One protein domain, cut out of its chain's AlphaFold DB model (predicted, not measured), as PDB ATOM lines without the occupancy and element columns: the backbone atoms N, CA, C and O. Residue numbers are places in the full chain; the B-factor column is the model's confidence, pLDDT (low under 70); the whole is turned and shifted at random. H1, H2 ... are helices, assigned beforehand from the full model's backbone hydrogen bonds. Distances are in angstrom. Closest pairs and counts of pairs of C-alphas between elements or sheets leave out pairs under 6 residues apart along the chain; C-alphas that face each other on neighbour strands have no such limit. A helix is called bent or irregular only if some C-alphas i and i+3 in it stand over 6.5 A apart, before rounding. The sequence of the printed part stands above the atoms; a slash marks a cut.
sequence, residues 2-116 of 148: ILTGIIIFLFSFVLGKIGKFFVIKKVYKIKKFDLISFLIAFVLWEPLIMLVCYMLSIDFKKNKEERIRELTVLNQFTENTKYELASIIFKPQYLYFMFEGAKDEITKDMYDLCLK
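This is residues 2 to 116 of the 148 residues of an uncharacterized protein of Leptotrichia sp. oral taxon 215 str. W9775 (UniProt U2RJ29). A long bent helix, H2, makes a beam, with the long helix H1 crossing it near one end and sticking out with residues 2 to 12. The chain goes out along H2, turns through short H3 and H4 at the far end, and comes back through H5, H6 and H7, H7 packing side by side with arm H2a. The printed part has 115 residues with seven named helices, H1 to H7 in order, and no named strand: all helix. It is loose and flat, with a radius of gyration of the C-alphas of 18.4 A and spans of 51 by 40 by 20 A.

H1, residues 2 to 27, begins with C-alpha 2 at (-21.819, 17.974, 25.982) and is 38.0 A long. H2, residues 35 to 62, was assigned as one helix by its hydrogen bonds but is bent: C-alphas 43 and 46 are 6.8 A apart. Its arms are H2a, residues 35 to 43, 10.6 A, and H2b, residues 46 to 62, 24.6 A, at a steep tilt of 48 degrees. H3 is residues 64 to 70, 10.2 A, and H4 residues 72 to 76, 8.1 A. H5 is residues 79 to 89, 15.4 A, and H6 residues 92 to 98, 10.0 A. H7, residues 103 to 116, 20.0 A, ends with C-alpha 116 at (9.586, 35.460, 8.834).

H1 touches H2a with residues 14 to 21 alone, about perpendicular at 78 degrees; the closest C-alphas, of Lys 17 and Phe 42, are 6.1 A apart. H2a touches H7 at a shallow tilt of 23 degrees, opposite ways, closest at the C-alphas of Ala 41 and Tyr 111, 5.3 A. H2b touches H6 at a steep tilt of 62 degrees, closest at the C-alphas of Cys 53 and Pro 92, 5.0 A. H5 touches H4, closest at the C-alphas of Leu 74 and Lys 82, 5.6 A. H3 and H5 only just touch, with 3 pairs of C-alphas within 8 A, the closest those of Ile 68 and Ala 86, 6.6 A. Every O i to N i+4 pair is within hydrogen-bond range but in H4, with 0 of 1, and 1 of 2 O i to N i+3 pairs.

The C-alphas farthest apart, of Thr 4 and Gln 76, are 53.1 A apart. The printed part has no cut, no link is long, and no printed residue is under 70 in pLDDT.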
ATOM      1  N   ILE A   2     -22.790  18.338  27.042       79.19
ATOM      2  CA  ILE A   2     -21.819  17.974  25.982       79.19
ATOM      3  C   ILE A   2     -20.963  19.175  25.537       79.19
ATOM      4  O   ILE A   2     -19.740  19.087  25.516       79.19
ATOM      5  N   LEU A   3     -21.592  20.322  25.258       80.19
ATOM      6  CA  LEU A   3     -20.891  21.540  24.828       80.19
ATOM      7  C   LEU A   3     -19.859  22.015  25.866       80.19
ATOM      8  O   LEU A   3     -18.735  22.369  25.529       80.19
ATOM      9  N   THR A   4     -20.232  21.958  27.145       83.19
ATOM     10  CA  THR A   4     -19.376  22.321  28.278       83.19
ATOM     11  C   THR A   4     -18.158  21.399  28.372       83.19
ATOM     12  O   THR A   4     -17.045  21.879  28.564       83.19
ATOM     13  N   GLY A   5     -18.345  20.091  28.158       82.94
ATOM     14  CA  GLY A   5     -17.249  19.118  28.110       82.94
ATOM     15  C   GLY A   5     -16.275  19.366  26.954       82.94
ATOM     16  O   GLY A   5     -15.065  19.358  27.165       82.94
ATOM     17  N   ILE A   6     -16.787  19.671  25.756       84.56
ATOM     18  CA  ILE A   6     -15.960  20.010  24.583       84.56
ATOM     19  C   ILE A   6     -15.118  21.264  24.854       84.56
ATOM     20  O   ILE A   6     -13.929  21.294  24.537       84.56
ATOM     21  N   ILE A   7     -15.708  22.285  25.479       85.31
ATOM     22  CA  ILE A   7     -15.006  23.526  25.834       85.31
ATOM     23  C   ILE A   7     -13.893  23.256  26.853       85.31
ATOM     24  O   ILE A   7     -12.769  23.713  26.654       85.31
ATOM     25  N   ILE A   8     -14.172  22.488  27.911       85.94
ATOM     26  CA  ILE A   8     -13.175  22.138  28.936       85.94
ATOM     27  C   ILE A   8     -12.019  21.339  28.321       85.94
ATOM     28  O   ILE A   8     -10.852  21.598  28.629       85.94
ATOM     29  N   PHE A   9     -12.323  20.406  27.417       84.50
ATOM     30  CA  PHE A   9     -11.316  19.632  26.696       84.50
ATOM     31  C   PHE A   9     -10.428  20.524  25.819       84.50
ATOM     32  O   PHE A   9      -9.204  20.475  25.933       84.50
ATOM     33  N   LEU A  10     -11.027  21.393  24.998       82.19
ATOM     34  CA  LEU A  10     -10.292  22.346  24.160       82.19
ATOM     35  C   LEU A  10      -9.429  23.293  25.000       82.19
ATOM     36  O   LEU A  10      -8.280  23.556  24.650       82.19
ATOM     37  N   PHE A  11      -9.953  23.778  26.125       83.00
ATOM     38  CA  PHE A  11      -9.217  24.657  27.026       83.00
ATOM     39  C   PHE A  11      -8.009  23.947  27.648       83.00
ATOM     40  O   PHE A  11      -6.897  24.473  27.616       83.00
ATOM     41  N   SER A  12      -8.201  22.719  28.135       84.69
ATOM     42  CA  SER A  12      -7.129  21.894  28.709       84.69
ATOM     43  C   SER A  12      -6.058  21.561  27.669       84.69
ATOM     44  O   SER A  12      -4.861  21.647  27.948       84.69
ATOM     45  N   PHE A  13      -6.480  21.263  26.436       85.50
ATOM     46  CA  PHE A  13      -5.585  21.056  25.304       85.50
ATOM     47  C   PHE A  13      -4.729  22.299  25.030       85.50
ATOM     48  O   PHE A  13      -3.502  22.204  24.978       85.50
ATOM     49  N   VAL A  14      -5.348  23.481  24.924       82.31
ATOM     50  CA  VAL A  14      -4.635  24.748  24.690       82.31
ATOM     51  C   VAL A  14      -3.680  25.078  25.843       82.31
ATOM     52  O   VAL A  14      -2.545  25.477  25.584       82.31
ATOM     53  N   LEU A  15      -4.078  24.857  27.099       84.25
ATOM     54  CA  LEU A  15      -3.196  25.034  28.259       84.25
ATOM     55  C   LEU A  15      -1.956  24.133  28.189       84.25
ATOM     56  O   LEU A  15      -0.839  24.611  28.403       84.25
ATOM     57  N   GLY A  16      -2.121  22.864  27.808       85.00
ATOM     58  CA  GLY A  16      -0.997  21.952  27.579       85.00
ATOM     59  C   GLY A  16      -0.028  22.473  26.511       85.00
ATOM     60  O   GLY A  16       1.194  22.425  26.686       85.00
ATOM     61  N   LYS A  17      -0.552  23.063  25.427       87.94
ATOM     62  CA  LYS A  17       0.269  23.698  24.380       87.94
ATOM     63  C   LYS A  17       1.021  24.922  24.868       87.94
ATOM     64  O   LYS A  17       2.168  25.117  24.469       87.94
ATOM     65  N   ILE A  18       0.403  25.729  25.723       85.75
ATOM     66  CA  ILE A  18       1.053  26.895  26.329       85.75
ATOM     67  C   ILE A  18       2.247  26.440  27.174       85.75
ATOM     68  O   ILE A  18       3.346  26.968  27.002       85.75
ATOM     69  N   GLY A  19       2.068  25.419  28.020       84.75
ATOM     70  CA  GLY A  19       3.161  24.830  28.799       84.75
ATOM     71  C   GLY A  19       4.315  24.365  27.906       84.75
ATOM     72  O   GLY A  19       5.463  24.768  28.103       84.75
ATOM     73  N   LYS A  20       3.998  23.611  26.846       84.06
ATOM     74  CA  LYS A  20       4.991  23.146  25.866       84.06
ATOM     75  C   LYS A  20       5.709  24.296  25.150       84.06
ATOM     76  O   LYS A  20       6.920  24.236  24.936       84.06
ATOM     77  N   PHE A  21       4.998  25.376  24.824       85.31
ATOM     78  CA  PHE A  21       5.602  26.570  24.238       85.31
ATOM     79  C   PHE A  21       6.632  27.212  25.160       85.31
ATOM     80  O   PHE A  21       7.688  27.604  24.677       85.31
ATOM     81  N   PHE A  22       6.389  27.294  26.469       85.81
ATOM     82  CA  PHE A  22       7.381  27.854  27.390       85.81
ATOM     83  C   PHE A  22       8.654  27.006  27.475       85.81
ATOM     84  O   PHE A  22       9.748  27.572  27.534       85.81
ATOM     85  N   VAL A  23       8.531  25.677  27.403       85.25
ATOM     86  CA  VAL A  23       9.685  24.767  27.338       85.25
ATOM     87  C   VAL A  23      10.491  25.017  26.063       85.25
ATOM     88  O   VAL A  23      11.672  25.349  26.146       85.25
ATOM     89  N   ILE A  24       9.851  24.970  24.891       81.06
ATOM     90  CA  ILE A  24      10.516  25.209  23.597       81.06
ATOM     91  C   ILE A  24      11.101  26.625  23.536       81.06
ATOM     92  O   ILE A  24      12.245  26.817  23.130       81.06
ATOM     93  N   LYS A  25      10.365  27.634  24.012       84.25
ATOM     94  CA  LYS A  25      10.839  29.019  24.106       84.25
ATOM     95  C   LYS A  25      12.136  29.112  24.906       84.25
ATOM     96  O   LYS A  25      13.038  29.842  24.491       84.25
ATOM     97  N   LYS A  26      12.223  28.400  26.034       85.50
ATOM     98  CA  LYS A  26      13.411  28.363  26.894       85.50
ATOM     99  C   LYS A  26      14.573  27.647  26.202       85.50
ATOM    100  O   LYS A  26      15.657  28.219  26.132       85.50
ATOM    101  N   VAL A  27      14.335  26.454  25.656       85.38
ATOM    102  CA  VAL A  27      15.358  25.625  24.987       85.38
ATOM    103  C   VAL A  27      15.941  26.337  23.762       85.38
ATOM    104  O   VAL A  27      17.157  26.423  23.613       85.38
ATOM    105  N   TYR A  28      15.092  26.936  22.927       78.19
ATOM    106  CA  TYR A  28      15.485  27.533  21.646       78.19
ATOM    107  C   TYR A  28      15.628  29.065  21.676       78.19
ATOM    108  O   TYR A  28      15.773  29.698  20.631       78.19
ATOM    109  N   LYS A  29      15.603  29.687  22.865       81.88
ATOM    110  CA  LYS A  29      15.804  31.138  23.073       81.88
ATOM    111  C   LYS A  29      14.868  32.032  22.238       81.88
ATOM    112  O   LYS A  29      15.268  33.092  21.744       81.88
ATOM    113  N   ILE A  30      13.598  31.647  22.102       79.38
ATOM    114  CA  ILE A  30      12.604  32.432  21.354       79.38
ATOM    115  C   ILE A  30      12.314  33.744  22.105       79.38
ATOM    116  O   ILE A  30      11.738  33.763  23.193       79.38
ATOM    117  N   LYS A  31      12.698  34.881  21.507       76.12
ATOM    118  CA  LYS A  31      12.664  36.195  22.180       76.12
ATOM    119  C   LYS A  31      11.264  36.784  22.366       76.12
ATOM    120  O   LYS A  31      11.056  37.561  23.293       76.12
ATOM    121  N   LYS A  32      10.310  36.484  21.477       78.88
ATOM    122  CA  LYS A  32       8.972  37.106  21.480       78.88
ATOM    123  C   LYS A  32       7.871  36.081  21.247       78.88
ATOM    124  O   LYS A  32       8.001  35.221  20.379       78.88
ATOM    125  N   PHE A  33       6.789  36.221  22.011       82.94
ATOM    126  CA  PHE A  33       5.541  35.504  21.777       82.94
ATOM    127  C   PHE A  33       4.741  36.198  20.676       82.94
ATOM    128  O   PHE A  33       4.606  37.423  20.671       82.94
ATOM    129  N   ASP A  34       4.210  35.403  19.758       85.94
ATOM    130  CA  ASP A  34       3.289  35.838  18.724       85.94
ATOM    131  C   ASP A  34       2.104  34.874  18.678       85.94
ATOM    132  O   ASP A  34       2.273  33.711  18.321       85.94
ATOM    133  N   LEU A  35       0.911  35.359  19.035       84.94
ATOM    134  CA  LEU A  35      -0.274  34.513  19.204       84.94
ATOM    135  C   LEU A  35      -0.642  33.744  17.928       84.94
ATOM    136  O   LEU A  35      -0.942  32.559  17.997       84.94
ATOM    137  N   ILE A  36      -0.590  34.395  16.765       85.62
ATOM    138  CA  ILE A  36      -0.944  33.759  15.486       85.62
ATOM    139  C   ILE A  36       0.071  32.665  15.149       85.62
ATOM    140  O   ILE A  36      -0.315  31.548  14.821       85.62
ATOM    141  N   SER A  37       1.365  32.972  15.270       87.94
ATOM    142  CA  SER A  37       2.427  31.990  15.021       87.94
ATOM    143  C   SER A  37       2.346  30.819  16.007       87.94
ATOM    144  O   SER A  37       2.551  29.676  15.613       87.94
ATOM    145  N   PHE A  38       1.985  31.084  17.267       88.50
ATOM    146  CA  PHE A  38       1.744  30.054  18.278       88.50
ATOM    147  C   PHE A  38       0.560  29.156  17.910       88.50
ATOM    148  O   PHE A  38       0.708  27.939  17.920       88.50
ATOM    149  N   LEU A  39      -0.590  29.727  17.540       86.50
ATOM    150  CA  LEU A  39      -1.761  28.942  17.142       86.50
ATOM    151  C   LEU A  39      -1.433  28.024  15.960       86.50
ATOM    152  O   LEU A  39      -1.775  26.846  15.987       86.50
ATOM    153  N   ILE A  40      -0.712  28.525  14.957       86.44
ATOM    154  CA  ILE A  40      -0.336  27.722  13.789       86.44
ATOM    155  C   ILE A  40       0.637  26.602  14.178       86.44
ATOM    156  O   ILE A  40       0.382  25.441  13.872       86.44
ATOM    157  N   ALA A  41       1.724  26.931  14.874       88.00
ATOM    158  CA  ALA A  41       2.793  25.973  15.143       88.00
ATOM    159  C   ALA A  41       2.458  24.972  16.264       88.00
ATOM    160  O   ALA A  41       2.881  23.827  16.203       88.00
ATOM    161  N   PHE A  42       1.695  25.368  17.286       85.62
ATOM    162  CA  PHE A  42       1.462  24.535  18.474       85.62
ATOM    163  C   PHE A  42       0.063  23.923  18.534       85.62
ATOM    164  O   PHE A  42      -0.091  22.820  19.064       85.62
ATOM    165  N   VAL A  43      -0.951  24.625  18.022       84.88
ATOM    166  CA  VAL A  43      -2.353  24.182  18.099       84.88
ATOM    167  C   VAL A  43      -2.776  23.488  16.805       84.88
ATOM    168  O   VAL A  43      -3.302  22.381  16.857       84.88
ATOM    169  N   LEU A  44      -2.513  24.099  15.647       85.44
ATOM    170  CA  LEU A  44      -2.985  23.607  14.346       85.44
ATOM    171  C   LEU A  44      -2.053  22.588  13.682       85.44
ATOM    172  O   LEU A  44      -2.502  21.842  12.816       85.44
ATOM    173  N   TRP A  45      -0.785  22.524  14.091       83.56
ATOM    174  CA  TRP A  45       0.197  21.597  13.525       83.56
ATOM    175  C   TRP A  45      -0.217  20.125  13.627       83.56
ATOM    176  O   TRP A  45      -0.155  19.402  12.638       83.56
ATOM    177  N   GLU A  46      -0.665  19.673  14.798       83.31
ATOM    178  CA  GLU A  46      -1.033  18.265  15.004       83.31
ATOM    179  C   GLU A  46      -2.234  17.827  14.150       83.31
ATOM    180  O   GLU A  46      -2.116  16.808  13.467       83.31
ATOM    181  N   PRO A  47      -3.356  18.581  14.107       85.44
ATOM    182  CA  PRO A  47      -4.435  18.315  13.156       85.44
ATOM    183  C   PRO A  47      -3.963  18.285  11.702       85.44
ATOM    184  O   PRO A  47      -4.389  17.426  10.932       85.44
ATOM    185  N   LEU A  48      -3.070  19.203  11.327       86.50
ATOM    186  CA  LEU A  48      -2.556  19.297   9.965       86.50
ATOM    187  C   LEU A  48      -1.697  18.080   9.601       86.50
ATOM    188  O   LEU A  48      -1.877  17.513   8.527       86.50
ATOM    189  N   ILE A  49      -0.820  17.620  10.495       87.25
ATOM    190  CA  ILE A  49      -0.035  16.401  10.265       87.25
ATOM    191  C   ILE A  49      -0.907  15.158  10.228       87.25
ATOM    192  O   ILE A  49      -0.698  14.314   9.360       87.25
ATOM    193  N   MET A  50      -1.907  15.044  11.104       88.25
ATOM    194  CA  MET A  50      -2.859  13.935  11.023       88.25
ATOM    195  C   MET A  50      -3.580  13.912   9.672       88.25
ATOM    196  O   MET A  50      -3.710  12.846   9.070       88.25
ATOM    197  N   LEU A  51      -3.982  15.078   9.158       89.50
ATOM    198  CA  LEU A  51      -4.584  15.191   7.831       89.50
ATOM    199  C   LEU A  51      -3.613  14.739   6.728       89.50
ATOM    200  O   LEU A  51      -4.000  13.952   5.868       89.50
ATOM    201  N   VAL A  52      -2.353  15.179   6.769       89.62
ATOM    202  CA  VAL A  52      -1.321  14.759   5.805       89.62
ATOM    203  C   VAL A  52      -1.091  13.246   5.864       89.62
ATOM    204  O   VAL A  52      -1.088  12.590   4.826       89.62
ATOM    205  N   CYS A  53      -0.973  12.665   7.062       91.44
ATOM    206  CA  CYS A  53      -0.821  11.219   7.245       91.44
ATOM    207  C   CYS A  53      -2.017  10.449   6.668       91.44
ATOM    208  O   CYS A  53      -1.853   9.407   6.034       91.44
ATOM    209  N   TYR A  54      -3.229  10.977   6.851       91.94
ATOM    210  CA  TYR A  54      -4.437  10.401   6.275       91.94
ATOM    211  C   TYR A  54      -4.440  10.473   4.742       91.94
ATOM    212  O   TYR A  54      -4.755   9.483   4.081       91.94
ATOM    213  N   MET A  55      -4.029  11.606   4.166       92.00
ATOM    214  CA  MET A  55      -3.903  11.761   2.715       92.00
ATOM    215  C   MET A  55      -2.882  10.788   2.120       92.00
ATOM    216  O   MET A  55      -3.192  10.127   1.133       92.00
ATOM    217  N   LEU A  56      -1.712  10.645   2.747       89.62
ATOM    218  CA  LEU A  56      -0.691   9.673   2.341       89.62
ATOM    219  C   LEU A  56      -1.219   8.235   2.401       89.62
ATOM    220  O   LEU A  56      -0.967   7.440   1.500       89.62
ATOM    221  N   SER A  57      -2.002   7.905   3.430       91.69
ATOM    222  CA  SER A  57      -2.629   6.587   3.551       91.69
ATOM    223  C   SER A  57      -3.649   6.319   2.436       91.69
ATOM    224  O   SER A  57      -3.694   5.218   1.888       91.69
ATOM    225  N   ILE A  58      -4.461   7.315   2.061       91.88
ATOM    226  CA  ILE A  58      -5.394   7.198   0.929       91.88
ATOM    227  C   ILE A  58      -4.635   7.030  -0.384       91.88
ATOM    228  O   ILE A  58      -5.008   6.184  -1.195       91.88
ATOM    229  N   ASP A  59      -3.601   7.835  -0.601       90.31
ATOM    230  CA  ASP A  59      -2.790   7.768  -1.810       90.31
ATOM    231  C   ASP A  59      -2.127   6.393  -1.957       90.31
ATOM    232  O   ASP A  59      -2.240   5.763  -3.006       90.31
ATOM    233  N   PHE A  60      -1.575   5.846  -0.870       90.56
ATOM    234  CA  PHE A  60      -1.046   4.484  -0.848       90.56
ATOM    235  C   PHE A  60      -2.094   3.425  -1.214       90.56
ATOM    236  O   PHE A  60      -1.791   2.482  -1.942       90.56
ATOM    237  N   LYS A  61      -3.344   3.569  -0.750       89.62
ATOM    238  CA  LYS A  61      -4.425   2.638  -1.122       89.62
ATOM    239  C   LYS A  61      -4.746   2.678  -2.617       89.62
ATOM    240  O   LYS A  61      -5.163   1.657  -3.152       89.62
ATOM    241  N   LYS A  62      -4.577   3.831  -3.271       90.38
ATOM    242  CA  LYS A  62      -4.832   4.003  -4.710       90.38
ATOM    243  C   LYS A  62      -3.649   3.551  -5.568       90.38
ATOM    244  O   LYS A  62      -3.859   2.868  -6.560       90.38
ATOM    245  N   ASN A  63      -2.426   3.874  -5.148       89.81
ATOM    246  CA  ASN A  63      -1.196   3.723  -5.935       89.81
ATOM    247  C   ASN A  63      -0.213   2.735  -5.283       89.81
ATOM    248  O   ASN A  63       0.990   2.983  -5.188       89.81
ATOM    249  N   LYS A  64      -0.736   1.610  -4.779       85.81
ATOM    250  CA  LYS A  64      -0.003   0.685  -3.900       85.81
ATOM    251  C   LYS A  64       1.307   0.179  -4.512       85.81
ATOM    252  O   LYS A  64       2.337   0.205  -3.848       85.81
ATOM    253  N   GLU A  65       1.270  -0.268  -5.764       86.75
ATOM    254  CA  GLU A  65       2.450  -0.799  -6.459       86.75
ATOM    255  C   GLU A  65       3.555   0.243  -6.635       86.75
ATOM    256  O   GLU A  65       4.719  -0.031  -6.350       86.75
ATOM    257  N   GLU A  66       3.188   1.446  -7.069       86.38
ATOM    258  CA  GLU A  66       4.124   2.544  -7.301       86.38
ATOM    259  C   GLU A  66       4.812   2.957  -5.995       86.38
ATOM    260  O   GLU A  66       6.039   2.960  -5.909       86.38
ATOM    261  N   ARG A  67       4.032   3.164  -4.926       83.62
ATOM    262  CA  ARG A  67       4.562   3.519  -3.600       83.62
ATOM    263  C   ARG A  67       5.455   2.439  -2.995       83.62
ATOM    264  O   ARG A  67       6.414   2.746  -2.295       83.62
ATOM    265  N   ILE A  68       5.176   1.166  -3.265       85.31
ATOM    266  CA  ILE A  68       6.022   0.054  -2.813       85.31
ATOM    267  C   ILE A  68       7.334  -0.015  -3.603       85.31
ATOM    268  O   ILE A  68       8.354  -0.408  -3.037       85.31
ATOM    269  N   ARG A  69       7.337   0.371  -4.886       83.19
ATOM    270  CA  ARG A  69       8.567   0.469  -5.695       83.19
ATOM    271  C   ARG A  69       9.472   1.606  -5.227       83.19
ATOM    272  O   ARG A  69      10.687   1.435  -5.229       83.19
ATOM    273  N   GLU A  70       8.895   2.722  -4.782       84.31
ATOM    274  CA  GLU A  70       9.641   3.848  -4.198       84.31
ATOM    275  C   GLU A  70      10.353   3.466  -2.887       84.31
ATOM    276  O   GLU A  70      11.431   3.981  -2.584       84.31
ATOM    277  N   LEU A  71       9.795   2.525  -2.117       83.19
ATOM    278  CA  LEU A  71      10.390   2.015  -0.879       83.19
ATOM    279  C   LEU A  71      11.475   0.966  -1.160       83.19
ATOM    280  O   LEU A  71      11.323  -0.217  -0.853       83.19
ATOM    281  N   THR A  72      12.609   1.413  -1.700       80.25
ATOM    282  CA  THR A  72      13.746   0.555  -2.087       80.25
ATOM    283  C   THR A  72      14.276  -0.315  -0.946       80.25
ATOM    284  O   THR A  72      14.681  -1.451  -1.177       80.25
ATOM    285  N   VAL A  73      14.188   0.167   0.297       81.25
ATOM    286  CA  VAL A  73      14.553  -0.579   1.514       81.25
ATOM    287  C   VAL A  73      13.709  -1.844   1.691       81.25
ATOM    288  O   VAL A  73      14.170  -2.804   2.299       81.25
ATOM    289  N   LEU A  74      12.490  -1.896   1.152       81.81
ATOM    290  CA  LEU A  74      11.648  -3.084   1.260       81.81
ATOM    291  C   LEU A  74      11.989  -4.172   0.231       81.81
ATOM    292  O   LEU A  74      11.487  -5.286   0.346       81.81
ATOM    293  N   ASN A  75      12.851  -3.886  -0.753       80.19
ATOM    294  CA  ASN A  75      13.255  -4.864  -1.770       80.19
ATOM    295  C   ASN A  75      14.127  -6.001  -1.211       80.19
ATOM    296  O   ASN A  75      14.313  -7.003  -1.889       80.19
ATOM    297  N   GLN A  76      14.649  -5.859   0.011       84.50
ATOM    298  CA  GLN A  76      15.408  -6.909   0.702       84.50
ATOM    299  C   GLN A  76      14.518  -8.008   1.318       84.50
ATOM    300  O   GLN A  76      15.035  -9.016   1.790       84.50
ATOM    301  N   PHE A  77      13.194  -7.815   1.341       86.06
ATOM    302  CA  PHE A  77      12.237  -8.763   1.910       86.06
ATOM    303  C   PHE A  77      11.482  -9.521   0.816       86.06
ATOM    304  O   PHE A  77      11.375  -9.067  -0.323       86.06
ATOM    305  N   THR A  78      10.920 -10.675   1.178       88.31
ATOM    306  CA  THR A  78      10.034 -11.442   0.295       88.31
ATOM    307  C   THR A  78       8.806 -10.620  -0.091       88.31
ATOM    308  O   THR A  78       8.396  -9.708   0.630       88.31
ATOM    309  N   GLU A  79       8.191 -10.949  -1.225       82.56
ATOM    310  CA  GLU A  79       7.077 -10.178  -1.784       82.56
ATOM    311  C   GLU A  79       5.907 -10.030  -0.794       82.56
ATOM    312  O   GLU A  79       5.443  -8.917  -0.547       82.56
ATOM    313  N   ASN A  80       5.510 -11.111  -0.119       85.62
ATOM    314  CA  ASN A  80       4.453 -11.065   0.896       85.62
ATOM    315  C   ASN A  80       4.814 -10.144   2.075       85.62
ATOM    316  O   ASN A  80       4.035  -9.259   2.434       85.62
ATOM    317  N   THR A  81       6.023 -10.281   2.630       86.50
ATOM    318  CA  THR A  81       6.491  -9.452   3.751       86.50
ATOM    319  C   THR A  81       6.641  -7.984   3.347       86.50
ATOM    320  O   THR A  81       6.320  -7.087   4.126       86.50
ATOM    321  N   LYS A  82       7.052  -7.713   2.105       87.12
ATOM    322  CA  LYS A  82       7.116  -6.366   1.526       87.12
ATOM    323  C   LYS A  82       5.745  -5.687   1.536       87.12
ATOM    324  O   LYS A  82       5.637  -4.539   1.972       87.12
ATOM    325  N   TYR A  83       4.695  -6.382   1.096       86.75
ATOM    326  CA  TYR A  83       3.332  -5.841   1.094       86.75
ATOM    327  C   TYR A  83       2.779  -5.619   2.506       86.75
ATOM    328  O   TYR A  83       2.128  -4.597   2.748       86.75
ATOM    329  N   GLU A  84       3.047  -6.535   3.435       88.69
ATOM    330  CA  GLU A  84       2.638  -6.399   4.836       88.69
ATOM    331  C   GLU A  84       3.324  -5.207   5.512       88.69
ATOM    332  O   GLU A  84       2.642  -4.345   6.073       88.69
ATOM    333  N   LEU A  85       4.649  -5.088   5.388       87.38
ATOM    334  CA  LEU A  85       5.418  -3.977   5.951       87.38
ATOM    335  C   LEU A  85       4.986  -2.633   5.366       87.38
ATOM    336  O   LEU A  85       4.743  -1.689   6.119       87.38
ATOM    337  N   ALA A  86       4.807  -2.548   4.046       86.62
ATOM    338  CA  ALA A  86       4.295  -1.336   3.413       86.62
ATOM    339  C   ALA A  86       2.907  -0.962   3.958       86.62
ATOM    340  O   ALA A  86       2.654   0.197   4.283       86.62
ATOM    341  N   SER A  87       2.019  -1.944   4.140       87.75
ATOM    342  CA  SER A  87       0.689  -1.692   4.702       87.75
ATOM    343  C   SER A  87       0.732  -1.137   6.128       87.75
ATOM    344  O   SER A  87      -0.130  -0.339   6.486       87.75
ATOM    345  N   ILE A  88       1.730  -1.528   6.930       88.31
ATOM    346  CA  ILE A  88       1.944  -1.021   8.290       88.31
ATOM    347  C   ILE A  88       2.502   0.400   8.247       88.31
ATOM    348  O   ILE A  88       1.964   1.272   8.928       88.31
ATOM    349  N   ILE A  89       3.524   0.643   7.419       87.88
ATOM    350  CA  ILE A  89       4.182   1.950   7.285       87.88
ATOM    351  C   ILE A  89       3.167   3.035   6.926       87.88
ATOM    352  O   ILE A  89       3.177   4.105   7.526       87.88
ATOM    353  N   PHE A  90       2.253   2.748   5.997       89.81
ATOM    354  CA  PHE A  90       1.243   3.702   5.533       89.81
ATOM    355  C   PHE A  90      -0.032   3.751   6.392       89.81
ATOM    356  O   PHE A  90      -1.017   4.397   6.008       89.81
ATOM    357  N   LYS A  91      -0.050   3.115   7.573       91.06
ATOM    358  CA  LYS A  91      -1.107   3.375   8.561       91.06
ATOM    359  C   LYS A  91      -0.958   4.808   9.083       91.06
ATOM    360  O   LYS A  91       0.142   5.178   9.491       91.06
ATOM    361  N   PRO A  92      -2.042   5.605   9.156       87.81
ATOM    362  CA  PRO A  92      -1.964   6.991   9.621       87.81
ATOM    363  C   PRO A  92      -1.308   7.142  10.997       87.81
ATOM    364  O   PRO A  92      -0.578   8.100  11.220       87.81
ATOM    365  N   GLN A  93      -1.533   6.186  11.903       88.75
ATOM    366  CA  GLN A  93      -0.936   6.188  13.240       88.75
ATOM    367  C   GLN A  93       0.577   5.979  13.189       88.75
ATOM    368  O   GLN A  93       1.308   6.659  13.901       88.75
ATOM    369  N   TYR A  94       1.045   5.061  12.337       88.75
ATOM    370  CA  TYR A  94       2.470   4.793  12.177       88.75
ATOM    371  C   TYR A  94       3.169   5.986  11.522       88.75
ATOM    372  O   TYR A  94       4.179   6.460  12.029       88.75
ATOM    373  N   LEU A  95       2.569   6.545  10.465       87.38
ATOM    374  CA  LEU A  95       3.044   7.781   9.841       87.38
ATOM    375  C   LEU A  95       3.129   8.926  10.855       87.38
ATOM    376  O   LEU A  95       4.153   9.594  10.918       87.38
ATOM    377  N   TYR A  96       2.101   9.122  11.685       86.69
ATOM    378  CA  TYR A  96       2.119  10.137  12.739       86.69
ATOM    379  C   TYR A  96       3.240   9.889  13.760       86.69
ATOM    380  O   TYR A  96       3.947  10.826  14.129       86.69
ATOM    381  N   PHE A  97       3.437   8.637  14.182       86.62
ATOM    382  CA  PHE A  97       4.486   8.260  15.132       86.62
ATOM    383  C   PHE A  97       5.892   8.575  14.605       86.62
ATOM    384  O   PHE A  97       6.739   9.054  15.354       86.62
ATOM    385  N   MET A  98       6.123   8.425  13.297       83.38
ATOM    386  CA  MET A  98       7.392   8.812  12.668       83.38
ATOM    387  C   MET A  98       7.707  10.314  12.825       83.38
ATOM    388  O   MET A  98       8.874  10.697  12.798       83.38
ATOM    389  N   PHE A  99       6.699  11.168  13.043       78.56
ATOM    390  CA  PHE A  99       6.896  12.596  13.321       78.56
ATOM    391  C   PHE A  99       7.114  12.916  14.808       78.56
ATOM    392  O   PHE A  99       7.478  14.052  15.122       78.56
ATOM    393  N   GLU A 100       6.918  11.972  15.739       79.12
ATOM    394  CA  GLU A 100       7.087  12.249  17.174       79.12
ATOM    395  C   GLU A 100       8.531  12.598  17.530       79.12
ATOM    396  O   GLU A 100       8.753  13.556  18.273       79.12
ATOM    397  N   GLY A 101       9.506  11.894  16.944       76.25
ATOM    398  CA  GLY A 101      10.930  12.101  17.227       76.25
ATOM    399  C   GLY A 101      11.448  13.497  16.859       76.25
ATOM    400  O   GLY A 101      12.342  14.011  17.524       76.25
ATOM    401  N   ALA A 102      10.852  14.146  15.855       79.25
ATOM    402  CA  ALA A 102      11.247  15.476  15.374       79.25
ATOM    403  C   ALA A 102      10.242  16.583  15.743       79.25
ATOM    404  O   ALA A 102      10.360  17.727  15.301       79.25
ATOM    405  N   LYS A 103       9.222  16.267  16.551       82.94
ATOM    406  CA  LYS A 103       8.054  17.132  16.768       82.94
ATOM    407  C   LYS A 103       8.412  18.533  17.257       82.94
ATOM    408  O   LYS A 103       7.827  19.513  16.793       82.94
ATOM    409  N   ASP A 104       9.342  18.637  18.200       82.88
ATOM    410  CA  ASP A 104       9.715  19.914  18.816       82.88
ATOM    411  C   ASP A 104      10.550  20.785  17.877       82.88
ATOM    412  O   ASP A 104      10.344  22.000  17.823       82.88
ATOM    413  N   GLU A 105      11.436  20.163  17.100       84.06
ATOM    414  CA  GLU A 105      12.238  20.837  16.080       84.06
ATOM    415  C   GLU A 105      11.347  21.376  14.958       84.06
ATOM    416  O   GLU A 105      11.383  22.571  14.664       84.06
ATOM    417  N   ILE A 106      10.434  20.551  14.434       84.56
ATOM    418  CA  ILE A 106       9.496  20.983  13.392       84.56
ATOM    419  C   ILE A 106       8.570  22.096  13.904       84.56
ATOM    420  O   ILE A 106       8.333  23.085  13.210       84.56
ATOM    421  N   THR A 107       8.075  21.982  15.142       85.12
ATOM    422  CA  THR A 107       7.233  23.020  15.764       85.12
ATOM    423  C   THR A 107       7.971  24.361  15.836       85.12
ATOM    424  O   THR A 107       7.399  25.416  15.545       85.12
ATOM    425  N   LYS A 108       9.255  24.339  16.208       87.25
ATOM    426  CA  LYS A 108      10.108  25.528  16.253       87.25
ATOM    427  C   LYS A 108      10.336  26.101  14.849       87.25
ATOM    428  O   LYS A 108      10.152  27.305  14.660       87.25
ATOM    429  N   ASP A 109      10.646  25.268  13.864       87.56
ATOM    430  CA  ASP A 109      10.876  25.715  12.486       87.56
ATOM    431  C   ASP A 109       9.619  26.331  11.857       87.56
ATOM    432  O   ASP A 109       9.687  27.391  11.225       87.56
ATOM    433  N   MET A 110       8.443  25.745  12.104       86.94
ATOM    434  CA  MET A 110       7.166  26.337  11.703       86.94
ATOM    435  C   MET A 110       6.923  27.692  12.363       86.94
ATOM    436  O   MET A 110       6.457  28.630  11.707       86.94
ATOM    437  N   TYR A 111       7.232  27.816  13.655       87.56
ATOM    438  CA  TYR A 111       7.074  29.072  14.378       87.56
ATOM    439  C   TYR A 111       7.974  30.169  13.784       87.56
ATOM    440  O   TYR A 111       7.507  31.278  13.504       87.56
ATOM    441  N   ASP A 112       9.237  29.852  13.498       86.75
ATOM    442  CA  ASP A 112      10.181  30.782  12.872       86.75
ATOM    443  C   ASP A 112       9.775  31.159  11.441       86.75
ATOM    444  O   ASP A 112       9.876  32.332  11.051       86.75
ATOM    445  N   LEU A 113       9.258  30.204  10.663       87.69
ATOM    446  CA  LEU A 113       8.700  30.459   9.335       87.69
ATOM    447  C   LEU A 113       7.534  31.458   9.405       87.69
ATOM    448  O   LEU A 113       7.515  32.446   8.663       87.69
ATOM    449  N   CYS A 114       6.604  31.264  10.345       86.94
ATOM    450  CA  CYS A 114       5.479  32.176  10.564       86.94
ATOM    451  C   CYS A 114       5.961  33.598  10.898       86.94
ATOM    452  O   CYS A 114       5.480  34.586  10.323       86.94
ATOM    453  N   LEU A 115       6.971  33.721  11.765       85.75
ATOM    454  CA  LEU A 115       7.564  35.012  12.112       85.75
ATOM    455  C   LEU A 115       8.241  35.693  10.912       85.75
ATOM    456  O   LEU A 115       8.090  36.910  10.738       85.75
ATOM    457  N   LYS A 116       8.965  34.941  10.070       86.56
ATOM    458  CA  LYS A 116       9.586  35.460   8.834       86.56
ATOM    459  C   LYS A 116       8.528  36.014   7.875       86.56
ATOM    460  O   LYS A 116       8.646  37.158   7.429       86.56
TER     461      LYS A 116